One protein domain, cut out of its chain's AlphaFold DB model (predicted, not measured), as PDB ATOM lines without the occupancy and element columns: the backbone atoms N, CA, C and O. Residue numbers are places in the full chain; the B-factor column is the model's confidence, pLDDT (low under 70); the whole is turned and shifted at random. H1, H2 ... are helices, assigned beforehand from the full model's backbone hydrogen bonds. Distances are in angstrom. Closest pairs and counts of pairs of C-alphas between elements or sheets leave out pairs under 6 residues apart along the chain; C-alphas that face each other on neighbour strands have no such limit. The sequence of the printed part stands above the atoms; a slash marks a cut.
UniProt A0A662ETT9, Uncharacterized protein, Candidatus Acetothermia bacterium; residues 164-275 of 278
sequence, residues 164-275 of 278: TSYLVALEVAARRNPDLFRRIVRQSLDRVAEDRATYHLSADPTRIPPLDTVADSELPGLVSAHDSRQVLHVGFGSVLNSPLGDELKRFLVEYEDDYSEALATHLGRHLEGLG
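What this domain is: This is residues 164 to 275 of the 278 residues of an uncharacterized protein of Candidatus Acetothermia bacterium (UniProt A0A662ETT9). H1 lies in the middle of a cluster of mostly crossed helices: H3 is side by side with it, H2 and H4 cross each other on one side, and H6 packs on another side. H5 runs from H2 toward H6, residues 196 to 215 make a long outlying loop from H2 to H3, and residues 268 to 275, of which 268 to 273 belong to H6, stick out. The printed part has 112 residues with six named helices, H1 to H6 in chain order, and no named strand: all helix. It is compact, with a radius of gyration of the C-alphas of 13.8 A and spans of 35 by 32 by 28 A.

Where its parts are: H1, residues 164 to 176, begins at C-alpha 164 (7.354, 30.293, 16.352). H2, residues 178 to 195, is 23.1 A long, with a kink of 40 degrees near residue 189. H3 is residues 216 to 224, H4 residues 226 to 240, 21.5 A, and H5 residues 243 to 254. H6, residues 256 to 273, is 25.6 A long and ends at C-alpha 273 (6.060, 39.504, 3.786).

How they stand to each other: H1, the hub, touches H3 at a shallow tilt of 7 degrees, opposite ways, the C-alphas of Ala 174 and Pro 220 closest at 5.3 A. With residues 258 to 266 alone, H6 touches H1, closest C-alphas Ala 169 and Tyr 259, 6.1 A. H2 and H4 touch about perpendicular, at 89 degrees, closest C-alphas Ser 188 and Gly 235, 4.7 A. H5 touches H2, closest C-alphas Ile 184 and Leu 244, 7.0 A. H4 and H6 are apart. Every O i to N i+4 pair is within hydrogen-bond range in H1, H5 and H6, against 12 of 14 in H2, 8 of 11 in H4 and 0 of 5 in H3, where 5 of 6 O i to N i+3 pairs are.

The domain as a whole: The C-alphas farthest apart, Asp 212 and Gly 275, are 41.2 A apart. The printed part has no cut; the link H2 to H3 is long. No printed residue is under pLDDT 70.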
ATOM      1  N   THR A 164       6.326  29.249  16.486       96.06
ATOM      2  CA  THR A 164       7.354  30.293  16.352       96.06
ATOM      3  C   THR A 164       7.377  31.271  17.530       96.06
ATOM      4  O   THR A 164       8.449  31.712  17.919       96.06
ATOM      5  N   SER A 165       6.241  31.538  18.186       97.31
ATOM      6  CA  SER A 165       6.215  32.389  19.384       97.31
ATOM      7  C   SER A 165       6.975  31.743  20.549       97.31
ATOM      8  O   SER A 165       7.715  32.416  21.261       97.31
ATOM      9  N   TYR A 166       6.882  30.415  20.691       98.19
ATOM     10  CA  TYR A 166       7.718  29.666  21.632       98.19
ATOM     11  C   TYR A 166       9.205  29.751  21.257       98.19
ATOM     12  O   TYR A 166      10.046  29.961  22.126       98.19
ATOM     13  N   LEU A 167       9.548  29.665  19.970       98.38
ATOM     14  CA  LEU A 167      10.935  29.828  19.524       98.38
ATOM     15  C   LEU A 167      11.475  31.237  19.811       98.38
ATOM     16  O   LEU A 167      12.613  31.359  20.248       98.38
ATOM     17  N   VAL A 168      10.662  32.283  19.643       98.38
ATOM     18  CA  VAL A 168      11.026  33.658  20.026       98.38
ATOM     19  C   VAL A 168      11.288  33.759  21.533       98.38
ATOM     20  O   VAL A 168      12.279  34.358  21.941       98.38
ATOM     21  N   ALA A 169      10.477  33.111  22.375       98.56
ATOM     22  CA  ALA A 169      10.741  33.045  23.816       98.56
ATOM     23  C   ALA A 169      12.101  32.394  24.126       98.56
ATOM     24  O   ALA A 169      12.851  32.879  24.976       98.56
ATOM     25  N   LEU A 170      12.453  31.324  23.406       98.69
ATOM     26  CA  LEU A 170      13.757  30.679  23.550       98.69
ATOM     27  C   LEU A 170      14.914  31.540  23.038       98.69
ATOM     28  O   LEU A 170      16.006  31.460  23.589       98.69
ATOM     29  N   GLU A 171      14.696  32.371  22.020       98.38
ATOM     30  CA  GLU A 171      15.688  33.342  21.557       98.38
ATOM     31  C   GLU A 171      16.009  34.373  22.645       98.38
ATOM     32  O   GLU A 171      17.179  34.677  22.886       98.38
ATOM     33  N   VAL A 172      14.990  34.868  23.353       98.62
ATOM     34  CA  VAL A 172      15.178  35.777  24.494       98.62
ATOM     35  C   VAL A 172      15.905  35.067  25.635       98.62
ATOM     36  O   VAL A 172      16.872  35.611  26.173       98.62
ATOM     37  N   ALA A 173      15.532  33.820  25.946       98.69
ATOM     38  CA  ALA A 173      16.252  32.996  26.919       98.69
ATOM     39  C   ALA A 173      17.722  32.797  26.524       98.69
ATOM     40  O   ALA A 173      18.600  32.988  27.357       98.69
ATOM     41  N   ALA A 174      18.022  32.517  25.255       98.50
ATOM     42  CA  ALA A 174      19.393  32.358  24.773       98.50
ATOM     43  C   ALA A 174      20.251  33.618  24.983       98.50
ATOM     44  O   ALA A 174      21.450  33.507  25.224       98.50
ATOM     45  N   ARG A 175      19.643  34.810  24.914       98.12
ATOM     46  CA  ARG A 175      20.328  36.100  25.091       98.12
ATOM     47  C   ARG A 175      20.477  36.515  26.556       98.12
ATOM     48  O   ARG A 175      21.498  37.095  26.915       98.12
ATOM     49  N   ARG A 176      19.453  36.287  27.383       98.38
ATOM     50  CA  ARG A 176      19.378  36.814  28.761       98.38
ATOM     51  C   ARG A 176      19.679  35.772  29.836       98.38
ATOM     52  O   ARG A 176      20.155  36.130  30.905       98.38
ATOM     53  N   ASN A 177      19.428  34.495  29.556       98.50
ATOM     54  CA  ASN A 177      19.710  33.381  30.457       98.50
ATOM     55  C   ASN A 177      20.263  32.158  29.683       98.50
ATOM     56  O   ASN A 177      19.554  31.164  29.477       98.50
ATOM     57  N   PRO A 178      21.540  32.224  29.250       98.44
ATOM     58  CA  PRO A 178      22.212  31.151  28.516       98.44
ATOM     59  C   PRO A 178      22.106  29.769  29.172       98.44
ATOM     60  O   PRO A 178      21.941  28.770  28.470       98.44
ATOM     61  N   ASP A 179      22.167  29.692  30.504       98.44
ATOM     62  CA  ASP A 179      22.068  28.422  31.233       98.44
ATOM     63  C   ASP A 179      20.687  27.769  31.071       98.44
ATOM     64  O   ASP A 179      20.595  26.596  30.691       98.44
ATOM     65  N   LEU A 180      19.612  28.543  31.271       98.69
ATOM     66  CA  LEU A 180      18.244  28.076  31.046       98.69
ATOM     67  C   LEU A 180      18.071  27.577  29.608       98.69
ATOM     68  O   LEU A 180      17.569  26.473  29.390       98.69
ATOM     69  N   PHE A 181      18.540  28.349  28.624       98.75
ATOM     70  CA  PHE A 181      18.452  27.951  27.221       98.75
ATOM     71  C   PHE A 181      19.211  26.647  26.938       98.75
ATOM     72  O   PHE A 181      18.660  25.737  26.320       98.75
ATOM     73  N   ARG A 182      20.439  26.490  27.450       98.69
ATOM     74  CA  ARG A 182      21.217  25.249  27.299       98.69
ATOM     75  C   ARG A 182      20.479  24.047  27.881       98.69
ATOM     76  O   ARG A 182      20.426  22.999  27.243       98.69
ATOM     77  N   ARG A 183      19.882  24.179  29.071       98.62
ATOM     78  CA  ARG A 183      19.084  23.113  29.706       98.62
ATOM     79  C   ARG A 183      17.865  22.731  28.859       98.62
ATOM     80  O   ARG A 183      17.603  21.541  28.697       98.62
ATOM     81  N   ILE A 184      17.187  23.709  28.258       98.69
ATOM     82  CA  ILE A 184      16.066  23.481  27.332       98.69
ATOM     83  C   ILE A 184      16.522  22.741  26.068       98.69
ATOM     84  O   ILE A 184      15.857  21.789  25.650       98.69
ATOM     85  N   VAL A 185      17.656  23.129  25.470       98.44
ATOM     86  CA  VAL A 185      18.192  22.443  24.282       98.44
ATOM     87  C   VAL A 185      18.544  20.991  24.614       98.44
ATOM     88  O   VAL A 185      18.155  20.102  23.861       98.44
ATOM     89  N   ARG A 186      19.206  20.724  25.754       98.19
ATOM     90  CA  ARG A 186      19.521  19.349  26.197       98.19
ATOM     91  C   ARG A 186      18.254  18.510  26.356       98.19
ATOM     92  O   ARG A 186      18.159  17.454  25.745       98.19
ATOM     93  N   GLN A 187      17.248  19.018  27.075       98.19
ATOM     94  CA  GLN A 187      15.989  18.285  27.243       98.19
ATOM     95  C   GLN A 187      15.304  18.024  25.890       98.19
ATOM     96  O   GLN A 187      14.776  16.940  25.664       98.19
ATOM     97  N   SER A 188      15.325  18.999  24.980       97.62
ATOM     98  CA  SER A 188      14.717  18.855  23.652       97.62
ATOM     99  C   SER A 188      15.454  17.814  22.797       97.62
ATOM    100  O   SER A 188      14.809  17.033  22.103       97.62
ATOM    101  N   LEU A 189      16.788  17.753  22.876       97.12
ATOM    102  CA  LEU A 189      17.610  16.721  22.231       97.12
ATOM    103  C   LEU A 189      17.319  15.324  22.792       97.12
ATOM    104  O   LEU A 189      17.121  14.395  22.014       97.12
ATOM    105  N   ASP A 190      17.231  15.185  24.115       96.69
ATOM    106  CA  ASP A 190      16.957  13.901  24.777       96.69
ATOM    107  C   ASP A 190      15.574  13.343  24.408       96.69
ATOM    108  O   ASP A 190      15.366  12.131  24.351       96.69
ATOM    109  N   ARG A 191      14.612  14.235  24.144       95.75
ATOM    110  CA  ARG A 191      13.207  13.902  23.878       95.75
ATOM    111  C   ARG A 191      12.845  13.860  22.395       95.75
ATOM    112  O   ARG A 191      11.773  13.364  22.054       95.75
ATOM    113  N   VAL A 192      13.728  14.317  21.499       93.88
ATOM    114  CA  VAL A 192      13.419  14.531  20.072       93.88
ATOM    115  C   VAL A 192      12.855  13.292  19.374       93.88
ATOM    116  O   VAL A 192      11.986  13.414  18.513       93.88
ATOM    117  N   ALA A 193      13.329  12.094  19.730       91.81
ATOM    118  CA  ALA A 193      12.878  10.850  19.113       91.81
ATOM    119  C   ALA A 193      11.389  10.575  19.377       91.81
ATOM    120  O   ALA A 193      10.689  10.089  18.490       91.81
ATOM    121  N   GLU A 194      10.912  10.923  20.571       93.38
ATOM    122  CA  GLU A 194       9.513  10.779  20.972       93.38
ATOM    123  C   GLU A 194       8.686  11.977  20.502       93.38
ATOM    124  O   GLU A 194       7.628  11.810  19.894       93.38
ATOM    125  N   ASP A 195       9.203  13.189  20.698       91.75
ATOM    126  CA  ASP A 195       8.471  14.428  20.430       91.75
ATOM    127  C   ASP A 195       8.250  14.675  18.932       91.75
ATOM    128  O   ASP A 195       7.325  15.391  18.549       91.75
ATOM    129  N   ARG A 196       9.045  14.046  18.055       89.69
ATOM    130  CA  ARG A 196       8.845  14.113  16.601       89.69
ATOM    131  C   ARG A 196       7.817  13.117  16.057       89.69
ATOM    132  O   ARG A 196       7.556  13.152  14.861       89.69
ATOM    133  N   ALA A 197       7.253  12.216  16.870       86.00
ATOM    134  CA  ALA A 197       6.438  11.096  16.378       86.00
ATOM    135  C   ALA A 197       5.235  11.525  15.515       86.00
ATOM    136  O   ALA A 197       4.850  10.811  14.592       86.00
ATOM    137  N   THR A 198       4.668  12.702  15.787       76.31
ATOM    138  CA  THR A 198       3.530  13.275  15.052       76.31
ATOM    139  C   THR A 198       3.927  14.409  14.101       76.31
ATOM    140  O   THR A 198       3.058  15.053  13.515       76.31
ATOM    141  N   TYR A 199       5.227  14.655  13.909       82.38
ATOM    142  CA  TYR A 199       5.741  15.731  13.064       82.38
ATOM    143  C   TYR A 199       6.625  15.192  11.941       82.38
ATOM    144  O   TYR A 199       7.568  14.436  12.158       82.38
ATOM    145  N   HIS A 200       6.374  15.662  10.720       84.50
ATOM    146  CA  HIS A 200       7.299  15.455   9.614       84.50
ATOM    147  C   HIS A 200       8.395  16.529   9.658       84.50
ATOM    148  O   HIS A 200       8.117  17.701   9.398       84.50
ATOM    149  N   LEU A 201       9.616  16.133  10.024       88.88
ATOM    150  CA  LEU A 201      10.789  17.005  10.144       88.88
ATOM    151  C   LEU A 201      11.960  16.430   9.347       88.88
ATOM    152  O   LEU A 201      12.128  15.212   9.278       88.88
ATOM    153  N   SER A 202      12.814  17.313   8.842       92.81
ATOM    154  CA  SER A 202      14.081  16.954   8.195       92.81
ATOM    155  C   SER A 202      15.317  17.219   9.056       92.81
ATOM    156  O   SER A 202      16.438  17.035   8.582       92.81
ATOM    157  N   ALA A 203      15.116  17.646  10.304       94.06
ATOM    158  CA  ALA A 203      16.173  17.903  11.265       94.06
ATOM    159  C   ALA A 203      17.095  16.697  11.438       94.06
ATOM    160  O   ALA A 203      16.637  15.566  11.636       94.06
ATOM    161  N   ASP A 204      18.392  16.975  11.466       95.06
ATOM    162  CA  ASP A 204      19.425  16.032  11.868       95.06
ATOM    163  C   ASP A 204      20.033  16.478  13.210       95.06
ATOM    164  O   ASP A 204      20.901  17.357  13.235       95.06
ATOM    165  N   PRO A 205      19.607  15.883  14.346       94.38
ATOM    166  CA  PRO A 205      20.115  16.252  15.664       94.38
ATOM    167  C   PRO A 205      21.632  16.097  15.809       94.38
ATOM    168  O   PRO A 205      22.230  16.755  16.655       94.38
ATOM    169  N   THR A 206      22.274  15.264  14.980       94.94
ATOM    170  CA  THR A 206      23.728  15.043  15.032       94.94
ATOM    171  C   THR A 206      24.537  16.232  14.509       94.94
ATOM    172  O   THR A 206      25.734  16.323  14.772       94.94
ATOM    173  N   ARG A 207      23.889  17.170  13.804       96.31
ATOM    174  CA  ARG A 207      24.498  18.415  13.309       96.31
ATOM    175  C   ARG A 207      24.473  19.547  14.330       96.31
ATOM    176  O   ARG A 207      25.075  20.592  14.092       96.31
ATOM    177  N   ILE A 208      23.776  19.362  15.450       96.94
ATOM    178  CA  ILE A 208      23.725  20.349  16.525       96.94
ATOM    179  C   ILE A 208      25.039  20.241  17.311       96.94
ATOM    180  O   ILE A 208      25.373  19.151  17.783       96.94
ATOM    181  N   PRO A 209      25.817  21.333  17.441       96.12
ATOM    182  CA  PRO A 209      27.103  21.280  18.122       96.12
ATOM    183  C   PRO A 209      26.918  20.917  19.602       96.12
ATOM    184  O   PRO A 209      25.903  21.288  20.205       96.12
ATOM    185  N   PRO A 210      27.904  20.245  20.226       96.25
ATOM    186  CA  PRO A 210      27.912  20.073  21.670       96.25
ATOM    187  C   PRO A 210      27.771  21.437  22.344       96.25
ATOM    188  O   PRO A 210      28.537  22.356  22.069       96.25
ATOM    189  N   LEU A 211      26.778  21.591  23.217       95.50
ATOM    190  CA  LEU A 211      26.445  22.915  23.744       95.50
ATOM    191  C   LEU A 211      27.635  23.572  24.442       95.50
ATOM    192  O   LEU A 211      27.864  24.761  24.256       95.50
ATOM    193  N   ASP A 212      28.430  22.801  25.176       94.56
ATOM    194  CA  ASP A 212      29.574  23.312  25.935       94.56
ATOM    195  C   ASP A 212      30.699  23.874  25.036       94.56
ATOM    196  O   ASP A 212      31.600  24.541  25.537       94.56
ATOM    197  N   THR A 213      30.645  23.655  23.712       96.56
ATOM    198  CA  THR A 213      31.575  24.257  22.736       96.56
ATOM    199  C   THR A 213      31.044  25.534  22.082       96.56
ATOM    200  O   THR A 213      31.775  26.166  21.328       96.56
ATOM    201  N   VAL A 214      29.783  25.901  22.319       97.50
ATOM    202  CA  VAL A 214      29.142  27.103  21.762       97.50
ATOM    203  C   VAL A 214      29.272  28.239  22.770       97.50
ATOM    204  O   VAL A 214      28.899  28.052  23.929       97.50
ATOM    205  N   ALA A 215      29.765  29.412  22.368       98.12
ATOM    206  CA  ALA A 215      29.826  30.562  23.269       98.12
ATOM    207  C   ALA A 215      28.415  31.094  23.583       98.12
ATOM    208  O   ALA A 215      27.511  30.992  22.755       98.12
ATOM    209  N   ASP A 216      28.212  31.709  24.752       98.38
ATOM    210  CA  ASP A 216      26.896  32.255  25.135       98.38
ATOM    211  C   ASP A 216      26.355  33.255  24.100       98.38
ATOM    212  O   ASP A 216      25.172  33.231  23.765       98.38
ATOM    213  N   SER A 217      27.234  34.069  23.508       97.56
ATOM    214  CA  SER A 217      26.886  35.017  22.441       97.56
ATOM    215  C   SER A 217      26.408  34.358  21.140       97.56
ATOM    216  O   SER A 217      25.801  35.028  20.310       97.56
ATOM    217  N   GLU A 218      26.687  33.070  20.940       97.94
ATOM    218  CA  GLU A 218      26.340  32.314  19.729       97.94
ATOM    219  C   GLU A 218      25.067  31.469  19.901       97.94
ATOM    220  O   GLU A 218      24.488  31.014  18.913       97.94
ATOM    221  N   LEU A 219      24.580  31.293  21.136       98.19
ATOM    222  CA  LEU A 219      23.380  30.505  21.438       98.19
ATOM    223  C   LEU A 219      22.115  30.948  20.685       98.19
ATOM    224  O   LEU A 219      21.385  30.063  20.232       98.19
ATOM    225  N   PRO A 220      21.842  32.254  20.469       97.88
ATOM    226  CA  PRO A 220      20.698  32.670  19.653       97.88
ATOM    227  C   PRO A 220      20.737  32.099  18.225       97.88
ATOM    228  O   PRO A 220      19.694  31.845  17.621       97.88
ATOM    229  N   GLY A 221      21.935  31.812  17.699       97.38
ATOM    230  CA  GLY A 221      22.123  31.151  16.409       97.38
ATOM    231  C   GLY A 221      21.497  29.754  16.348       97.38
ATOM    232  O   GLY A 221      20.984  29.366  15.300       97.38
ATOM    233  N   LEU A 222      21.425  29.029  17.472       97.62
ATOM    234  CA  LEU A 222      20.764  27.720  17.538       97.62
ATOM    235  C   LEU A 222      19.242  27.825  17.365       97.62
ATOM    236  O   LEU A 222      18.619  26.903  16.845       97.62
ATOM    237  N   VAL A 223      18.620  28.945  17.735       97.19
ATOM    238  CA  VAL A 223      17.178  29.154  17.499       97.19
ATOM    239  C   VAL A 223      16.883  29.430  16.022       97.19
ATOM    240  O   VAL A 223      15.767  29.194  15.558       97.19
ATOM    241  N   SER A 224      17.878  29.906  15.271       94.44
ATOM    242  CA  SER A 224      17.758  30.230  13.844       94.44
ATOM    243  C   SER A 224      18.212  29.093  12.922       94.44
ATOM    244  O   SER A 224      17.722  28.983  11.799       94.44
ATOM    245  N   ALA A 225      19.144  28.249  13.368       96.50
ATOM    246  CA  ALA A 225      19.680  27.152  12.570       96.50
ATOM    247  C   ALA A 225      18.642  26.038  12.358       96.50
ATOM    248  O   ALA A 225      17.950  25.644  13.290       96.50
ATOM    249  N   HIS A 226      18.568  25.514  11.130       95.88
ATOM    250  CA  HIS A 226      17.550  24.555  10.678       95.88
ATOM    251  C   HIS A 226      17.304  23.402  11.665       95.88
ATOM    252  O   HIS A 226      16.185  23.223  12.143       95.88
ATOM    253  N   ASP A 227      18.351  22.640  11.987       96.94
ATOM    254  CA  ASP A 227      18.221  21.403  12.760       96.94
ATOM    255  C   ASP A 227      17.797  21.684  14.205       96.94
ATOM    256  O   ASP A 227      16.791  21.156  14.681       96.94
ATOM    257  N   SER A 228      18.501  22.583  14.894       97.38
ATOM    258  CA  SER A 228      18.183  22.953  16.275       97.38
ATOM    259  C   SER A 228      16.843  23.669  16.397       97.38
ATOM    260  O   SER A 228      16.106  23.397  17.340       97.38
ATOM    261  N   ARG A 229      16.462  24.510  15.430       97.62
ATOM    262  CA  ARG A 229      15.158  25.181  15.424       97.62
ATOM    263  C   ARG A 229      14.008  24.179  15.375       97.62
ATOM    264  O   ARG A 229      13.050  24.322  16.129       97.62
ATOM    265  N   GLN A 230      14.110  23.149  14.536       97.00
ATOM    266  CA  GLN A 230      13.103  22.089  14.460       97.00
ATOM    267  C   GLN A 230      13.061  21.230  15.728       97.00
ATOM    268  O   GLN A 230      11.968  20.961  16.227       97.00
ATOM    269  N   VAL A 231      14.221  20.850  16.280       97.44
ATOM    270  CA  VAL A 231      14.309  20.106  17.553       97.44
ATOM    271  C   VAL A 231      13.647  20.886  18.689       97.44
ATOM    272  O   VAL A 231      12.801  20.349  19.401       97.44
ATOM    273  N   LEU A 232      13.979  22.172  18.820       97.94
ATOM    274  CA  LEU A 232      13.372  23.055  19.809       97.94
ATOM    275  C   LEU A 232      11.866  23.192  19.580       97.94
ATOM    276  O   LEU A 232      11.098  23.090  20.533       97.94
ATOM    277  N   HIS A 233      11.430  23.372  18.329       96.75
ATOM    278  CA  HIS A 233      10.017  23.548  18.003       96.75
ATOM    279  C   HIS A 233       9.173  22.369  18.485       96.75
ATOM    280  O   HIS A 233       8.094  22.589  19.027       96.75
ATOM    281  N   VAL A 234       9.608  21.125  18.267       95.06
ATOM    282  CA  VAL A 234       8.816  19.953  18.679       95.06
ATOM    283  C   VAL A 234       8.998  19.592  20.149       95.06
ATOM    284  O   VAL A 234       8.067  19.075  20.757       95.06
ATOM    285  N   GLY A 235      10.129  19.971  20.752       95.62
ATOM    286  CA  GLY A 235      10.403  19.769  22.176       95.62
ATOM    287  C   GLY A 235       9.534  20.599  23.132       95.62
ATOM    288  O   GLY A 235       9.575  20.374  24.341       95.62
ATOM    289  N   PHE A 236       8.730  21.547  22.626       96.44
ATOM    290  CA  PHE A 236       7.922  22.453  23.454       96.44
ATOM    291  C   PHE A 236       7.042  21.709  24.472       96.44
ATOM    292  O   PHE A 236       6.957  22.125  25.623       96.44
ATOM    293  N   GLY A 237       6.420  20.592  24.076       96.06
ATOM    294  CA  GLY A 237       5.543  19.814  24.950       96.06
ATOM    295  C   GLY A 237       6.306  19.199  26.120       96.06
ATOM    296  O   GLY A 237       5.882  19.330  27.267       96.06
ATOM    297  N   SER A 238       7.461  18.586  25.854       96.62
ATOM    298  CA  SER A 238       8.323  18.028  26.899       96.62
ATOM    299  C   SER A 238       8.870  19.108  27.834       96.62
ATOM    300  O   SER A 238       8.920  18.906  29.047       96.62
ATOM    301  N   VAL A 239       9.270  20.261  27.294       98.12
ATOM    302  CA  VAL A 239       9.839  21.366  28.079       98.12
ATOM    303  C   VAL A 239       8.774  22.036  28.946       98.12
ATOM    304  O   VAL A 239       8.972  22.202  30.145       98.12
ATOM    305  N   LEU A 240       7.619  22.391  28.374       97.69
ATOM    306  CA  LEU A 240       6.566  23.114  29.093       97.69
ATOM    307  C   LEU A 240       5.886  22.276  30.184       97.69
ATOM    308  O   LEU A 240       5.334  22.855  31.120       97.69
ATOM    309  N   ASN A 241       5.944  20.945  30.077       97.38
ATOM    310  CA  ASN A 241       5.449  20.010  31.091       97.38
ATOM    311  C   ASN A 241       6.534  19.552  32.086       97.38
ATOM    312  O   ASN A 241       6.284  18.660  32.896       97.38
ATOM    313  N   SER A 242       7.736  20.135  32.042       97.75
ATOM    314  CA  SER A 242       8.804  19.895  33.017       97.75
ATOM    315  C   SER A 242       9.004  21.115  33.928       97.75
ATOM    316  O   SER A 242       8.454  22.186  33.657       97.75
ATOM    317  N   PRO A 243       9.831  21.019  34.989       98.38
ATOM    318  CA  PRO A 243      10.211  22.183  35.792       98.38
ATOM    319  C   PRO A 243      10.834  23.332  34.978       98.38
ATOM    320  O   PRO A 243      10.742  24.487  35.398       98.38
ATOM    321  N   LEU A 244      11.425  23.041  33.804       98.50
ATOM    322  CA  LEU A 244      11.922  24.076  32.888       98.50
ATOM    323  C   LEU A 244      10.787  24.939  32.338       98.50
ATOM    324  O   LEU A 244      10.997  26.123  32.105       98.50
ATOM    325  N   GLY A 245       9.589  24.382  32.163       98.31
ATOM    326  CA  GLY A 245       8.414  25.127  31.731       98.31
ATOM    327  C   GLY A 245       8.027  26.224  32.718       98.31
ATOM    328  O   GLY A 245       7.739  27.348  32.315       98.31
ATOM    329  N   ASP A 246       8.063  25.932  34.017       98.31
ATOM    330  CA  ASP A 246       7.748  26.923  35.050       98.31
ATOM    331  C   ASP A 246       8.861  27.958  35.222       98.31
ATOM    332  O   ASP A 246       8.592  29.131  35.485       98.31
ATOM    333  N   GLU A 247      10.115  27.541  35.052       98.62
ATOM    334  CA  GLU A 247      11.263  28.445  35.027       98.62
ATOM    335  C   GLU A 247      11.212  29.391  33.823       98.62
ATOM    336  O   GLU A 247      11.350  30.599  34.002       98.62
ATOM    337  N   LEU A 248      10.904  28.872  32.629       98.62
ATOM    338  CA  LEU A 248      10.727  29.661  31.413       98.62
ATOM    339  C   LEU A 248       9.584  30.670  31.562       98.62
ATOM    340  O   LEU A 248       9.750  31.823  31.188       98.62
ATOM    341  N   LYS A 249       8.446  30.286  32.152       98.44
ATOM    342  CA  LYS A 249       7.339  31.225  32.405       98.44
ATOM    343  C   LYS A 249       7.753  32.360  33.343       98.44
ATOM    344  O   LYS A 249       7.460  33.510  33.047       98.44
ATOM    345  N   ARG A 250       8.444  32.058  34.453       98.62
ATOM    346  CA  ARG A 250       8.953  33.097  35.371       98.62
ATOM    347  C   ARG A 250       9.948  34.020  34.675       98.62
ATOM    348  O   ARG A 250       9.841  35.230  34.820       98.62
ATOM    349  N   PHE A 251      10.854  33.444  33.890       98.62
ATOM    350  CA  PHE A 251      11.791  34.195  33.064       98.62
ATOM    351  C   PHE A 251      11.058  35.135  32.090       98.62
ATOM    352  O   PHE A 251      11.384  36.310  32.021       98.62
ATOM    353  N   LEU A 252      10.022  34.668  31.387       98.19
ATOM    354  CA  LEU A 252       9.268  35.516  30.455       98.19
ATOM    355  C   LEU A 252       8.472  36.630  31.145       98.19
ATOM    356  O   LEU A 252       8.246  37.659  30.526       98.19
ATOM    357  N   VAL A 253       8.065  36.447  32.406       98.38
ATOM    358  CA  VAL A 253       7.466  37.528  33.211       98.38
ATOM    359  C   VAL A 253       8.517  38.573  33.597       98.38
ATOM    360  O   VAL A 253       8.223  39.760  33.607       98.38
ATOM    361  N   GLU A 254       9.746  38.154  33.907       98.56
ATOM    362  CA  GLU A 254      10.850  39.074  34.220       98.56
ATOM    363  C   GLU A 254      11.319  39.865  32.984       98.56
ATOM    364  O   GLU A 254      11.626  41.050  33.094       98.56
ATOM    365  N   TYR A 255      11.332  39.228  31.810       98.44
ATOM    366  CA  TYR A 255      11.787  39.795  30.534       98.44
ATOM    367  C   TYR A 255      10.622  40.026  29.549       98.44
ATOM    368  O   TYR A 255      10.754  39.776  28.347       98.44
ATOM    369  N   GLU A 256       9.468  40.483  30.051       98.44
ATOM    370  CA  GLU A 256       8.235  40.669  29.264       98.44
ATOM    371  C   GLU A 256       8.427  41.639  28.087       98.44
ATOM    372  O   GLU A 256       7.994  41.345  26.968       98.44
ATOM    373  N   ASP A 257       9.121  42.757  28.319       98.56
ATOM    374  CA  ASP A 257       9.393  43.771  27.293       98.56
ATOM    375  C   ASP A 257      10.287  43.214  26.175       98.56
ATOM    376  O   ASP A 257       9.965  43.361  24.995       98.56
ATOM    377  N   ASP A 258      11.359  42.494  26.533       98.50
ATOM    378  CA  ASP A 258      12.260  41.859  25.559       98.50
ATOM    379  C   ASP A 258      11.510  40.826  24.701       98.50
ATOM    380  O   ASP A 258      11.712  40.750  23.485       98.50
ATOM    381  N   TYR A 259      10.637  40.019  25.316       98.56
ATOM    382  CA  TYR A 259       9.819  39.047  24.588       98.56
ATOM    383  C   TYR A 259       8.799  39.722  23.675       98.56
ATOM    384  O   TYR A 259       8.654  39.319  22.519       98.56
ATOM    385  N   SER A 260       8.138  40.772  24.154       98.44
ATOM    386  CA  SER A 260       7.162  41.530  23.374       98.44
ATOM    387  C   SER A 260       7.804  42.214  22.165       98.44
ATOM    388  O   SER A 260       7.269  42.119  21.059       98.44
ATOM    389  N   GLU A 261       8.975  42.834  22.328       98.50
ATOM    390  CA  GLU A 261       9.726  43.460  21.234       98.50
ATOM    391  C   GLU A 261      10.225  42.422  20.217       98.50
ATOM    392  O   GLU A 261      10.077  42.603  19.001       98.50
ATOM    393  N   ALA A 262      10.764  41.296  20.695       98.19
ATOM    394  CA  ALA A 262      11.215  40.214  19.825       98.19
ATOM    395  C   ALA A 262      10.046  39.604  19.033       98.19
ATOM    396  O   ALA A 262      10.172  39.348  17.832       98.19
ATOM    397  N   LEU A 263       8.885  39.431  19.671       97.94
ATOM    398  CA  LEU A 263       7.682  38.915  19.029       97.94
ATOM    399  C   LEU A 263       7.124  39.903  18.002       97.94
ATOM    400  O   LEU A 263       6.803  39.492  16.887       97.94
ATOM    401  N   ALA A 264       7.057  41.194  18.343       98.12
ATOM    402  CA  ALA A 264       6.643  42.251  17.424       98.12
ATOM    403  C   ALA A 264       7.558  42.306  16.195       98.12
ATOM    404  O   ALA A 264       7.070  42.354  15.069       98.12
ATOM    405  N   THR A 265       8.872  42.200  16.392       97.75
ATOM    406  CA  THR A 265       9.841  42.129  15.292       97.75
ATOM    407  C   THR A 265       9.603  40.895  14.418       97.75
ATOM    408  O   THR A 265       9.495  40.990  13.193       97.75
ATOM    409  N   HIS A 266       9.479  39.720  15.037       97.56
ATOM    410  CA  HIS A 266       9.364  38.456  14.319       97.56
ATOM    411  C   HIS A 266       8.040  38.329  13.547       97.56
ATOM    412  O   HIS A 266       8.042  37.985  12.361       97.56
ATOM    413  N   LEU A 267       6.905  38.637  14.182       97.00
ATOM    414  CA  LEU A 267       5.589  38.635  13.536       97.00
ATOM    415  C   LEU A 267       5.414  39.830  12.591       97.00
ATOM    416  O   LEU A 267       4.772  39.684  11.556       97.00
ATOM    417  N   GLY A 268       6.047  40.970  12.868       96.94
ATOM    418  CA  GLY A 268       6.101  42.113  11.955       96.94
ATOM    419  C   GLY A 268       6.684  41.725  10.598       96.94
ATOM    420  O   GLY A 268       6.073  41.995   9.569       96.94
ATOM    421  N   ARG A 269       7.779  40.954  10.583       96.25
ATOM    422  CA  ARG A 269       8.348  40.390   9.346       96.25
ATOM    423  C   ARG A 269       7.373  39.467   8.599       96.25
ATOM    424  O   ARG A 269       7.393  39.415   7.371       96.25
ATOM    425  N   HIS A 270       6.527  38.719   9.315       96.31
ATOM    426  CA  HIS A 270       5.491  37.887   8.687       96.31
ATOM    427  C   HIS A 270       4.443  38.758   7.994       96.31
ATOM    428  O   HIS A 270       4.115  38.524   6.833       96.31
ATOM    429  N   LEU A 271       3.947  39.772   8.703       95.44
ATOM    430  CA  LEU A 271       2.959  40.721   8.197       95.44
ATOM    431  C   LEU A 271       3.491  41.494   6.984       95.44
ATOM    432  O   LEU A 271       2.792  41.592   5.976       95.44
ATOM    433  N   GLU A 272       4.740  41.959   7.040       95.06
ATOM    434  CA  GLU A 272       5.415  42.633   5.928       95.06
ATOM    435  C   GLU A 272       5.524  41.721   4.701       95.06
ATOM    436  O   GLU A 272       5.131  42.112   3.602       95.06
ATOM    437  N   GLY A 273       5.983  40.475   4.881       93.81
ATOM    438  CA  GLY A 273       6.060  39.504   3.786       93.81
ATOM    439  C   GLY A 273       4.695  39.177   3.173       93.81
ATOM    440  O   GLY A 273       4.610  38.875   1.983       93.81
ATOM    441  N   LEU A 274       3.624  39.266   3.969       93.44
ATOM    442  CA  LEU A 274       2.234  39.104   3.536       93.44
ATOM    443  C   LEU A 274       1.618  40.394   2.962       93.44
ATOM    444  O   LEU A 274       0.435  40.410   2.612       93.44
ATOM    445  N   GLY A 275       2.398  41.471   2.849       91.81
ATOM    446  CA  GLY A 275       1.969  42.741   2.269       91.81
ATOM    447  C   GLY A 275       1.008  43.548   3.146       91.81
ATOM    448  O   GLY A 275       0.332  44.444   2.634       91.81
TER     449      GLY A 275